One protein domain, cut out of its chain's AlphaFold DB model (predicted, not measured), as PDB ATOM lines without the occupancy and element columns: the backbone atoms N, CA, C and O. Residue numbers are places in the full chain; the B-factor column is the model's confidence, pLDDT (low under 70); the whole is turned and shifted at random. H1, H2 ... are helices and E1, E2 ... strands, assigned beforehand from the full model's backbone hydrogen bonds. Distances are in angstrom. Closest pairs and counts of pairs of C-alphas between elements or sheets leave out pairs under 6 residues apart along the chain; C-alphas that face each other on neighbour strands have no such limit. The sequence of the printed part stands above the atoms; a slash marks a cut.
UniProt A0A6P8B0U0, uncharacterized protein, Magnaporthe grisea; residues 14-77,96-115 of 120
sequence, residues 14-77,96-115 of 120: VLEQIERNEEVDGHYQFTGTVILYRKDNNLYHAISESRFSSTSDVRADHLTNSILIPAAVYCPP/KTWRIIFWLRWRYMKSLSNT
ATOM      1  N   VAL A  14     185.224  72.320 232.313       93.75
ATOM      2  CA  VAL A  14     184.188  73.050 231.573       93.75
ATOM      3  C   VAL A  14     182.870  72.287 231.614       93.75
ATOM      4  O   VAL A  14     182.759  71.168 231.119       93.75
ATOM      5  N   LEU A  15     181.837  72.951 232.125       92.00
ATOM      6  CA  LEU A  15     180.483  72.414 232.219       92.00
ATOM      7  C   LEU A  15     179.625  72.822 231.021       92.00
ATOM      8  O   LEU A  15     178.840  72.028 230.510       92.00
ATOM      9  N   GLU A  16     179.758  74.072 230.571       91.75
ATOM     10  CA  GLU A  16     179.046  74.587 229.405       91.75
ATOM     11  C   GLU A  16     179.901  75.602 228.645       91.75
ATOM     12  O   GLU A  16     180.617  76.402 229.246       91.75
ATOM     13  N   GLN A  17     179.745  75.637 227.322       91.81
ATOM     14  CA  GLN A  17     180.283  76.702 226.479       91.81
ATOM     15  C   GLN A  17     179.224  77.227 225.511       91.81
ATOM     16  O   GLN A  17     178.311  76.498 225.095       91.81
ATOM     17  N   ILE A  18     179.327  78.506 225.168       90.75
ATOM     18  CA  ILE A  18     178.503  79.128 224.134       90.75
ATOM     19  C   ILE A  18     179.275  80.241 223.436       90.75
ATOM     20  O   ILE A  18     179.922  81.066 224.082       90.75
ATOM     21  N   GLU A  19     179.170  80.291 222.115       91.38
ATOM     22  CA  GLU A  19     179.700  81.410 221.348       91.38
ATOM     23  C   GLU A  19     178.899  82.687 221.626       91.38
ATOM     24  O   GLU A  19     177.661  82.707 221.671       91.38
ATOM     25  N   ARG A  20     179.628  83.783 221.794       88.00
ATOM     26  CA  ARG A  20     179.104  85.137 221.834       88.00
ATOM     27  C   ARG A  20     179.298  85.747 220.454       88.00
ATOM     28  O   ARG A  20     180.416  85.865 219.957       88.00
ATOM     29  N   ASN A  21     178.186  86.163 219.866       89.44
ATOM     30  CA  ASN A  21     178.169  86.902 218.617       89.44
ATOM     31  C   ASN A  21     177.517  88.262 218.864       89.44
ATOM     32  O   ASN A  21     176.543  88.346 219.619       89.44
ATOM     33  N   GLU A  22     178.058  89.303 218.248       88.62
ATOM     34  CA  GLU A  22     177.520  90.662 218.286       88.62
ATOM     35  C   GLU A  22     177.220  91.133 216.871       88.62
ATOM     36  O   GLU A  22     177.875  90.714 215.921       88.62
ATOM     37  N   GLU A  23     176.197  91.970 216.730       91.31
ATOM     38  CA  GLU A  23     175.863  92.570 215.446       91.31
ATOM     39  C   GLU A  23     176.805  93.746 215.171       91.31
ATOM     40  O   GLU A  23     176.883  94.690 215.957       91.31
ATOM     41  N   VAL A  24     177.514  93.669 214.049       91.06
ATOM     42  CA  VAL A  24     178.397  94.709 213.524       91.06
ATOM     43  C   VAL A  24     178.011  94.901 212.064       91.06
ATOM     44  O   VAL A  24     178.087  93.961 211.271       91.06
ATOM     45  N   ASP A  25     177.533  96.101 211.736       90.12
ATOM     46  CA  ASP A  25     177.105  96.487 210.385       90.12
ATOM     47  C   ASP A  25     176.073  95.529 209.755       90.12
ATOM     48  O   ASP A  25     176.157  95.176 208.582       90.12
ATOM     49  N   GLY A  26     175.095  95.071 210.545       91.88
ATOM     50  CA  GLY A  26     174.041  94.154 210.083       91.88
ATOM     51  C   GLY A  26     174.465  92.685 209.971       91.88
ATOM     52  O   GLY A  26     173.668  91.844 209.551       91.88
ATOM     53  N   HIS A  27     175.693  92.345 210.371       92.81
ATOM     54  CA  HIS A  27     176.204  90.977 210.386       92.81
ATOM     55  C   HIS A  27     176.559  90.532 211.806       92.81
ATOM     56  O   HIS A  27     177.185  91.267 212.565       92.81
ATOM     57  N   TYR A  28     176.205  89.297 212.165       90.75
ATOM     58  CA  TYR A  28     176.630  88.710 213.435       90.75
ATOM     59  C   TYR A  28     178.074  88.227 213.338       90.75
ATOM     60  O   TYR A  28     178.380  87.301 212.586       90.75
ATOM     61  N   GLN A  29     178.951  88.842 214.123       94.06
ATOM     62  CA  GLN A  29     180.365  88.508 214.204       94.06
ATOM     63  C   GLN A  29     180.684  87.872 215.552       94.06
ATOM     64  O   GLN A  29     180.163  88.275 216.593       94.06
ATOM     65  N   PHE A  30     181.567  86.881 215.533       92.44
ATOM     66  CA  PHE A  30     182.062  86.250 216.749       92.44
ATOM     67  C   PHE A  30     182.931  87.219 217.542       92.44
ATOM     68  O   PHE A  30     183.845  87.832 216.999       92.44
ATOM     69  N   THR A  31     182.659  87.311 218.839       91.25
ATOM     70  CA  THR A  31     183.363  88.205 219.772       91.25
ATOM     71  C   THR A  31     183.965  87.463 220.961       91.25
ATOM     72  O   THR A  31     184.556  88.081 221.842       91.25
ATOM     73  N   GLY A  32     183.802  86.142 221.016       92.00
ATOM     74  CA  GLY A  32     184.366  85.299 222.061       92.00
ATOM     75  C   GLY A  32     183.469  84.121 222.413       92.00
ATOM     76  O   GLY A  32     182.366  83.959 221.895       92.00
ATOM     77  N   THR A  33     183.929  83.309 223.349       92.62
ATOM     78  CA  THR A  33     183.203  82.168 223.902       92.62
ATOM     79  C   THR A  33     182.991  82.405 225.389       92.62
ATOM     80  O   THR A  33     183.941  82.664 226.127       92.62
ATOM     81  N   VAL A  34     181.743  82.315 225.847       91.75
ATOM     82  CA  VAL A  34     181.441  82.279 227.280       91.75
ATOM     83  C   VAL A  34     181.639  80.847 227.752       91.75
ATOM     84  O   VAL A  34     181.076  79.915 227.175       91.75
ATOM     85  N   ILE A  35     182.435  80.687 228.803       92.75
ATOM     86  CA  ILE A  35     182.771  79.400 229.404       92.75
ATOM     87  C   ILE A  35     182.209  79.375 230.818       92.75
ATOM     88  O   ILE A  35     182.508  80.261 231.616       92.75
ATOM     89  N   LEU A  36     181.414  78.356 231.130       93.06
ATOM     90  CA  LEU A  36     181.017  77.997 232.485       93.06
ATOM     91  C   LEU A  36     181.905  76.840 232.936       93.06
ATOM     92  O   LEU A  36     181.891  75.780 232.312       93.06
ATOM     93  N   TYR A  37     182.655  77.026 234.016       93.75
ATOM     94  CA  TYR A  37     183.591  76.018 234.498       93.75
ATOM     95  C   TYR A  37     183.555  75.893 236.017       93.75
ATOM     96  O   TYR A  37     183.121  76.800 236.735       93.75
ATOM     97  N   ARG A  38     184.009  74.744 236.509       92.81
ATOM     98  CA  ARG A  38     184.164  74.464 237.931       92.81
ATOM     99  C   ARG A  38     185.639  74.503 238.313       92.81
ATOM    100  O   ARG A  38     186.497  73.996 237.597       92.81
ATOM    101  N   LYS A  39     185.926  75.100 239.466       90.38
ATOM    102  CA  LYS A  39     187.239  75.055 240.116       90.38
ATOM    103  C   LYS A  39     187.035  75.066 241.624       90.38
ATOM    104  O   LYS A  39     186.239  75.858 242.115       90.38
ATOM    105  N   ASP A  40     187.701  74.169 242.347       90.12
ATOM    106  CA  ASP A  40     187.638  74.082 243.814       90.12
ATOM    107  C   ASP A  40     186.195  74.047 244.365       90.12
ATOM    108  O   ASP A  40     185.841  74.795 245.272       90.12
ATOM    109  N   ASN A  41     185.325  73.223 243.760       88.19
ATOM    110  CA  ASN A  41     183.874  73.139 244.028       88.19
ATOM    111  C   ASN A  41     183.055  74.420 243.795       88.19
ATOM    112  O   ASN A  41     181.845  74.429 244.022       88.19
ATOM    113  N   ASN A  42     183.674  75.476 243.287       90.69
ATOM    114  CA  ASN A  42     183.020  76.725 242.958       90.69
ATOM    115  C   ASN A  42     182.709  76.798 241.463       90.69
ATOM    116  O   ASN A  42     183.444  76.271 240.624       90.69
ATOM    117  N   LEU A  43     181.597  77.454 241.138       92.25
ATOM    118  CA  LEU A  43     181.144  77.649 239.768       92.25
ATOM    119  C   LEU A  43     181.543  79.043 239.290       92.25
ATOM    120  O   LEU A  43     181.197  80.037 239.921       92.25
ATOM    121  N   TYR A  44     182.231  79.125 238.160       91.88
ATOM    122  CA  TYR A  44     182.677  80.377 237.563       91.88
ATOM    123  C   TYR A  44     182.146  80.493 236.148       91.88
ATOM    124  O   TYR A  44     181.940  79.490 235.465       91.88
ATOM    125  N   HIS A  45     181.990  81.725 235.680       90.81
ATOM    126  CA  HIS A  45     181.967  81.974 234.246       90.81
ATOM    127  C   HIS A  45     183.095  82.923 233.865       90.81
ATOM    128  O   HIS A  45     183.501  83.772 234.657       90.81
ATOM    129  N   ALA A  46     183.579  82.765 232.644       92.12
ATOM    130  CA  ALA A  46     184.623  83.580 232.057       92.12
ATOM    131  C   ALA A  46     184.373  83.769 230.561       92.12
ATOM    132  O   ALA A  46     183.490  83.137 229.970       92.12
ATOM    133  N   ILE A  47     185.169  84.642 229.954       91.56
ATOM    134  CA  ILE A  47     185.174  84.900 228.518       91.56
ATOM    135  C   ILE A  47     186.527  84.471 227.958       91.56
ATOM    136  O   ILE A  47     187.568  84.823 228.504       91.56
ATOM    137  N   SER A  48     186.506  83.746 226.849       93.25
ATOM    138  CA  SER A  48     187.677  83.492 226.015       93.25
ATOM    139  C   SER A  48     187.508  84.190 224.672       93.25
ATOM    140  O   SER A  48     186.404  84.237 224.135       93.25
ATOM    141  N   GLU A  49     188.594  84.697 224.101       92.94
ATOM    142  CA  GLU A  49     188.604  85.242 222.735       92.94
ATOM    143  C   GLU A  49     188.701  84.138 221.667       92.94
ATOM    144  O   GLU A  49     188.585  84.402 220.474       92.94
ATOM    145  N   SER A  50     188.900  82.885 222.082       92.75
ATOM    146  CA  SER A  50     189.085  81.745 221.184       92.75
ATOM    147  C   SER A  50     187.803  80.945 220.974       92.75
ATOM    148  O   SER A  50     186.938  80.857 221.853       92.75
ATOM    149  N   ARG A  51     187.715  80.300 219.807       93.50
ATOM    150  CA  ARG A  51     186.776  79.204 219.550       93.50
ATOM    151  C   ARG A  51     187.428  77.888 219.950       93.50
ATOM    152  O   ARG A  51     188.587  77.657 219.621       93.50
ATOM    153  N   PHE A  52     186.667  77.027 220.612       90.12
ATOM    154  CA  PHE A  52     187.136  75.707 221.018       90.12
ATOM    155  C   PHE A  52     186.308  74.625 220.337       90.12
ATOM    156  O   PHE A  52     185.079  74.626 220.433       90.12
ATOM    157  N   SER A  53     186.990  73.694 219.671       87.44
ATOM    158  CA  SER A  53     186.388  72.476 219.122       87.44
ATOM    159  C   SER A  53     185.926  71.523 220.219       87.44
ATOM    160  O   SER A  53     184.892  70.878 220.074       87.44
ATOM    161  N   SER A  54     186.682  71.454 221.315       89.00
ATOM    162  CA  SER A  54     186.398  70.603 222.462       89.00
ATOM    163  C   SER A  54     186.532  71.382 223.764       89.00
ATOM    164  O   SER A  54     187.393  72.249 223.910       89.00
ATOM    165  N   THR A  55     185.712  71.025 224.749       89.81
ATOM    166  CA  THR A  55     185.803  71.560 226.112       89.81
ATOM    167  C   THR A  55     187.121  71.192 226.797       89.81
ATOM    168  O   THR A  55     187.585  71.932 227.661       89.81
ATOM    169  N   SER A  56     187.759  70.094 226.377       88.62
ATOM    170  CA  SER A  56     189.080  69.664 226.855       88.62
ATOM    171  C   SER A  56     190.216  70.606 226.464       88.62
ATOM    172  O   SER A  56     191.274  70.560 227.077       88.62
ATOM    173  N   ASP A  57     190.018  71.449 225.449       91.31
ATOM    174  CA  ASP A  57     191.059  72.342 224.926       91.31
ATOM    175  C   ASP A  57     191.120  73.664 225.716       91.31
ATOM    176  O   ASP A  57     191.986  74.516 225.486       91.31
ATOM    177  N   VAL A  58     190.183  73.859 226.650       91.75
ATOM    178  CA  VAL A  58     190.054  75.086 227.427       91.75
ATOM    179  C   VAL A  58     191.014  75.061 228.608       91.75
ATOM    180  O   VAL A  58     190.952  74.213 229.500       91.75
ATOM    181  N   ARG A  59     191.891  76.058 228.630       91.62
ATOM    182  CA  ARG A  59     192.912  76.253 229.653       91.62
ATOM    183  C   ARG A  59     192.610  77.528 230.423       91.62
ATOM    184  O   ARG A  59     192.011  78.457 229.882       91.62
ATOM    185  N   ALA A  60     193.015  77.579 231.686       89.50
ATOM    186  CA  ALA A  60     192.755  78.710 232.569       89.50
ATOM    187  C   ALA A  60     193.362  80.026 232.051       89.50
ATOM    188  O   ALA A  60     192.792  81.085 232.281       89.50
ATOM    189  N   ASP A  61     194.481  79.966 231.324       90.38
ATOM    190  CA  ASP A  61     195.141  81.120 230.701       90.38
ATOM    191  C   ASP A  61     194.383  81.672 229.483       90.38
ATOM    192  O   ASP A  61     194.566  82.833 229.128       90.38
ATOM    193  N   HIS A  62     193.489  80.884 228.879       91.50
ATOM    194  CA  HIS A  62     192.590  81.361 227.826       91.50
ATOM    195  C   HIS A  62     191.389  82.147 228.383       91.50
ATOM    196  O   HIS A  62     190.614  82.715 227.613       91.50
ATOM    197  N   LEU A  63     191.182  82.136 229.704       92.62
ATOM    198  CA  LEU A  63     190.008  82.712 230.346       92.62
ATOM    199  C   LEU A  63     190.305  84.106 230.897       92.62
ATOM    200  O   LEU A  63     191.230  84.323 231.675       92.62
ATOM    201  N   THR A  64     189.448  85.052 230.535       91.12
ATOM    202  CA  THR A  64     189.446  86.427 231.031       91.12
ATOM    203  C   THR A  64     188.139  86.719 231.757       91.12
ATOM    204  O   THR A  64     187.119  86.063 231.526       91.12
ATOM    205  N   ASN A  65     188.149  87.722 232.639       87.69
ATOM    206  CA  ASN A  65     186.961  88.148 233.387       87.69
ATOM    207  C   ASN A  65     186.270  86.993 234.138       87.69
ATOM    208  O   ASN A  65     185.044  86.905 234.155       87.69
ATOM    209  N   SER A  66     187.056  86.100 234.746       90.69
ATOM    210  CA  SER A  66     186.526  85.013 235.567       90.69
ATOM    211  C   SER A  66     185.793  85.561 236.784       90.69
ATOM    212  O   SER A  66     186.389  86.191 237.656       90.69
ATOM    213  N   ILE A  67     184.495  85.294 236.864       89.75
ATOM    214  CA  ILE A  67     183.626  85.770 237.936       89.75
ATOM    215  C   ILE A  67     182.943  84.565 238.582       89.75
ATOM    216  O   ILE A  67     182.315  83.732 237.917       89.75
ATOM    217  N   LEU A  68     183.060  84.498 239.908       90.81
ATOM    218  CA  LEU A  68     182.395  83.505 240.743       90.81
ATOM    219  C   LEU A  68     180.875  83.671 240.656       90.81
ATOM    220  O   LEU A  68     180.350  84.775 240.797       90.81
ATOM    221  N   ILE A  69     180.165  82.564 240.472       88.81
ATOM    222  CA  ILE A  69     178.707  82.512 240.494       88.81
ATOM    223  C   ILE A  69     178.282  82.038 241.884       88.81
ATOM    224  O   ILE A  69     178.543  80.889 242.242       88.81
ATOM    225  N   PRO A  70     177.607  82.884 242.680       88.50
ATOM    226  CA  PRO A  70     177.123  82.481 243.993       88.50
ATOM    227  C   PRO A  70     176.151  81.300 243.900       88.50
ATOM    228  O   PRO A  70     175.277  81.294 243.037       88.50
ATOM    229  N   ALA A  71     176.228  80.348 244.832       86.19
ATOM    230  CA  ALA A  71     175.348  79.174 244.849       86.19
ATOM    231  C   ALA A  71     173.853  79.530 244.796       86.19
ATOM    232  O   ALA A  71     173.101  78.912 244.050       86.19
ATOM    233  N   ALA A  72     173.444  80.600 245.485       83.88
ATOM    234  CA  ALA A  72     172.062  81.084 245.506       83.88
ATOM    235  C   ALA A  72     171.491  81.452 244.120       83.88
ATOM    236  O   ALA A  72     170.279  81.582 243.972       83.88
ATOM    237  N   VAL A  73     172.345  81.647 243.110       81.25
ATOM    238  CA  VAL A  73     171.931  81.953 241.736       81.25
ATOM    239  C   VAL A  73     171.417  80.714 241.000       81.25
ATOM    240  O   VAL A  73     170.390  80.792 240.332       81.25
ATOM    241  N   TYR A  74     172.130  79.591 241.093       80.00
ATOM    242  CA  TYR A  74     171.799  78.360 240.359       80.00
ATOM    243  C   TYR A  74     171.167  77.282 241.250       80.00
ATOM    244  O   TYR A  74     170.592  76.321 240.751       80.00
ATOM    245  N   CYS A  75     171.253  77.453 242.565       81.12
ATOM    246  CA  CYS A  75     170.604  76.647 243.587       81.12
ATOM    247  C   CYS A  75     169.935  77.606 244.588       81.12
ATOM    248  O   CYS A  75     170.459  77.835 245.684       81.12
ATOM    249  N   PRO A  76     168.831  78.268 244.192       81.12
ATOM    250  CA  PRO A  76     168.147  79.194 245.077       81.12
ATOM    251  C   PRO A  76     167.596  78.448 246.299       81.12
ATOM    252  O   PRO A  76     167.192  77.286 246.179       81.12
ATOM    253  N   PRO A  77     167.548  79.100 247.473       80.12
ATOM    254  CA  PRO A  77     166.916  78.513 248.644       80.12
ATOM    255  C   PRO A  77     165.458  78.169 248.319       80.12
ATOM    256  O   PRO A  77     164.696  79.018 247.852       80.12
ATOM    257  N   LYS A  96     163.193  69.129 231.578       76.81
ATOM    258  CA  LYS A  96     164.029  70.034 230.791       76.81
ATOM    259  C   LYS A  96     165.219  70.450 231.650       76.81
ATOM    260  O   LYS A  96     165.061  71.185 232.623       76.81
ATOM    261  N   THR A  97     166.412  69.999 231.277       73.06
ATOM    262  CA  THR A  97     167.642  70.462 231.923       73.06
ATOM    263  C   THR A  97     167.891  71.905 231.501       73.06
ATOM    264  O   THR A  97     168.023  72.212 230.314       73.06
ATOM    265  N   TRP A  98     167.904  72.813 232.472       73.00
ATOM    266  CA  TRP A  98     168.195  74.218 232.225       73.00
ATOM    267  C   TRP A  98     169.699  74.405 232.061       73.00
ATOM    268  O   TRP A  98     170.474  74.048 232.942       73.00
ATOM    269  N   ARG A  99     170.101  74.996 230.936       82.25
ATOM    270  CA  ARG A  99     171.481  75.417 230.694       82.25
ATOM    271  C   ARG A  99     171.749  76.729 231.424       82.25
ATOM    272  O   ARG A  99     171.161  77.762 231.086       82.25
ATOM    273  N   ILE A 100     172.619  76.685 232.429       78.88
ATOM    274  CA  ILE A 100     172.914  77.806 233.333       78.88
ATOM    275  C   ILE A 100     173.471  78.994 232.538       78.88
ATOM    276  O   ILE A 100     173.178  80.153 232.844       78.88
ATOM    277  N   ILE A 101     174.212  78.716 231.462       80.06
ATOM    278  CA  ILE A 101     174.873  79.742 230.654       80.06
ATOM    279  C   ILE A 101     173.889  80.737 230.017       80.06
ATOM    280  O   ILE A 101     174.197  81.926 229.902       80.06
ATOM    281  N   PHE A 102     172.671  80.300 229.671       77.56
ATOM    282  CA  PHE A 102     171.643  81.193 229.125       77.56
ATOM    283  C   PHE A 102     171.075  82.139 230.180       77.56
ATOM    284  O   PHE A 102     170.823  83.311 229.891       77.56
ATOM    285  N   TRP A 103     170.907  81.656 231.412       72.25
ATOM    286  CA  TRP A 103     170.424  82.481 232.515       72.25
ATOM    287  C   TRP A 103     171.446  83.561 232.888       72.25
ATOM    288  O   TRP A 103     171.093  84.733 233.035       72.25
ATOM    289  N   LEU A 104     172.733  83.196 232.956       70.06
ATOM    290  CA  LEU A 104     173.816  84.149 233.215       70.06
ATOM    291  C   LEU A 104     173.870  85.235 232.142       70.06
ATOM    292  O   LEU A 104     173.932  86.418 232.473       70.06
ATOM    293  N   ARG A 105     173.771  84.855 230.862       68.25
ATOM    294  CA  ARG A 105     173.759  85.804 229.741       68.25
ATOM    295  C   ARG A 105     172.652  86.851 229.880       68.25
ATOM    296  O   ARG A 105     172.907  88.034 229.660       68.25
ATOM    297  N   TRP A 106     171.447  86.452 230.291       64.38
ATOM    298  CA  TRP A 106     170.358  87.407 230.516       64.38
ATOM    299  C   TRP A 106     170.677  88.396 231.648       64.38
ATOM    300  O   TRP A 106     170.443  89.600 231.511       64.38
ATOM    301  N   ARG A 107     171.275  87.917 232.744       62.41
ATOM    302  CA  ARG A 107     171.698  88.770 233.864       62.41
ATOM    303  C   ARG A 107     172.797  89.762 233.453       62.41
ATOM    304  O   ARG A 107     172.738  90.921 233.860       62.41
ATOM    305  N   TYR A 108     173.726  89.350 232.588       59.12
ATOM    306  CA  TYR A 108     174.759  90.222 232.014       59.12
ATOM    307  C   TYR A 108     174.204  91.323 231.115       59.12
ATOM    308  O   TYR A 108     174.616  92.479 231.234       59.12
ATOM    309  N   MET A 109     173.224  91.006 230.268       50.66
ATOM    310  CA  MET A 109     172.599  92.008 229.398       50.66
ATOM    311  C   MET A 109     171.926  93.138 230.191       50.66
ATOM    312  O   MET A 109     171.993  94.292 229.772       50.66
ATOM    313  N   LYS A 110     171.369  92.851 231.378       48.56
ATOM    314  CA  LYS A 110     170.813  93.896 232.260       48.56
ATOM    315  C   LYS A 110     171.875  94.774 232.935       48.56
ATOM    316  O   LYS A 110     171.614  95.941 233.221       48.56
ATOM    317  N   SER A 111     173.073  94.243 233.182       48.06
ATOM    318  CA  SER A 111     174.194  95.030 233.716       48.06
ATOM    319  C   SER A 111     174.710  96.042 232.686       48.06
ATOM    320  O   SER A 111     174.996  97.191 233.021       48.06
ATOM    321  N   LEU A 112     174.781  95.640 231.413       41.91
ATOM    322  CA  LEU A 112     175.237  96.505 230.321       41.91
ATOM    323  C   LEU A 112     174.205  97.586 229.957       41.91
ATOM    324  O   LEU A 112     174.595  98.722 229.687       41.91
ATOM    325  N   SER A 113     172.899  97.298 230.035       42.25
ATOM    326  CA  SER A 113     171.858  98.313 229.799       42.25
ATOM    327  C   SER A 113     171.851  99.429 230.851       42.25
ATOM    328  O   SER A 113     171.545 100.571 230.521       42.25
ATOM    329  N   ASN A 114     172.250  99.143 232.095       34.31
ATOM    330  CA  ASN A 114     172.377 100.165 233.142       34.31
ATOM    331  C   ASN A 114     173.633 101.040 233.007       34.31
ATOM    332  O   ASN A 114     173.696 102.106 233.615       34.31
ATOM    333  N   THR A 115     174.617 100.627 232.203       34.84
ATOM    334  CA  THR A 115     175.873 101.378 232.034       34.84
ATOM    335  C   THR A 115     175.767 102.440 230.929       34.84
ATOM    336  O   THR A 115     176.522 103.405 230.935       34.84
TER     337      THR A 115
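AT A GLANCE: This is residues 14 to 77 and 96 to 115 of the 120 residues of an uncharacterized protein of Magnaporthe grisea (UniProt A0A6P8B0U0). A strongly twisted antiparallel sheet of four strands, E1 and E2 the longest, has helix H2 grazing it, with residues 106 to 115 sticking out. The 84 printed residues, of mixed class, run E1 E2 E3 E4 H1 H2; the strands, in that order across the sheet, form a meander, each the antiparallel neighbour of the one before. The whole is compact, radius of gyration of the C-alphas 13.6 A, spanning 43 by 33 by 29 A.

HOW THE PARTS SIT: Hairpins join E1, residues 14 to 24, E2, 27 to 39, E3, 42 to 48, and E4, 64 to 69, with N 18 and O 34 at 3.0 A, N 35 and O 46 at 2.9 A and N 45 and O 67 at 3.0 A, within hydrogen-bond range. H2, residues 100 to 115, with 11 of 12 O i to N i+4 pairs within range, only grazes the sheet with residues 100 to 105; its closest C-alphas to E2 are Ile 101 and Leu 36, 6.6 A. H1, residues 71 to 74, too short for such pairs, is not on the sheet.

IN THESE COORDINATES: From first to last C-alpha, E1 spans 28.8 A from (184.188, 73.050, 231.573), E2 35.5 A, and H2 23.8 A to (175.873, 101.378, 232.034).

THE WHOLE: Residues 78 to 95 are cut out, a 20.0 A gap between C-alphas 77 and 96. E3 to E4 is a long link. Residues 105 to 115 have pLDDT under 70.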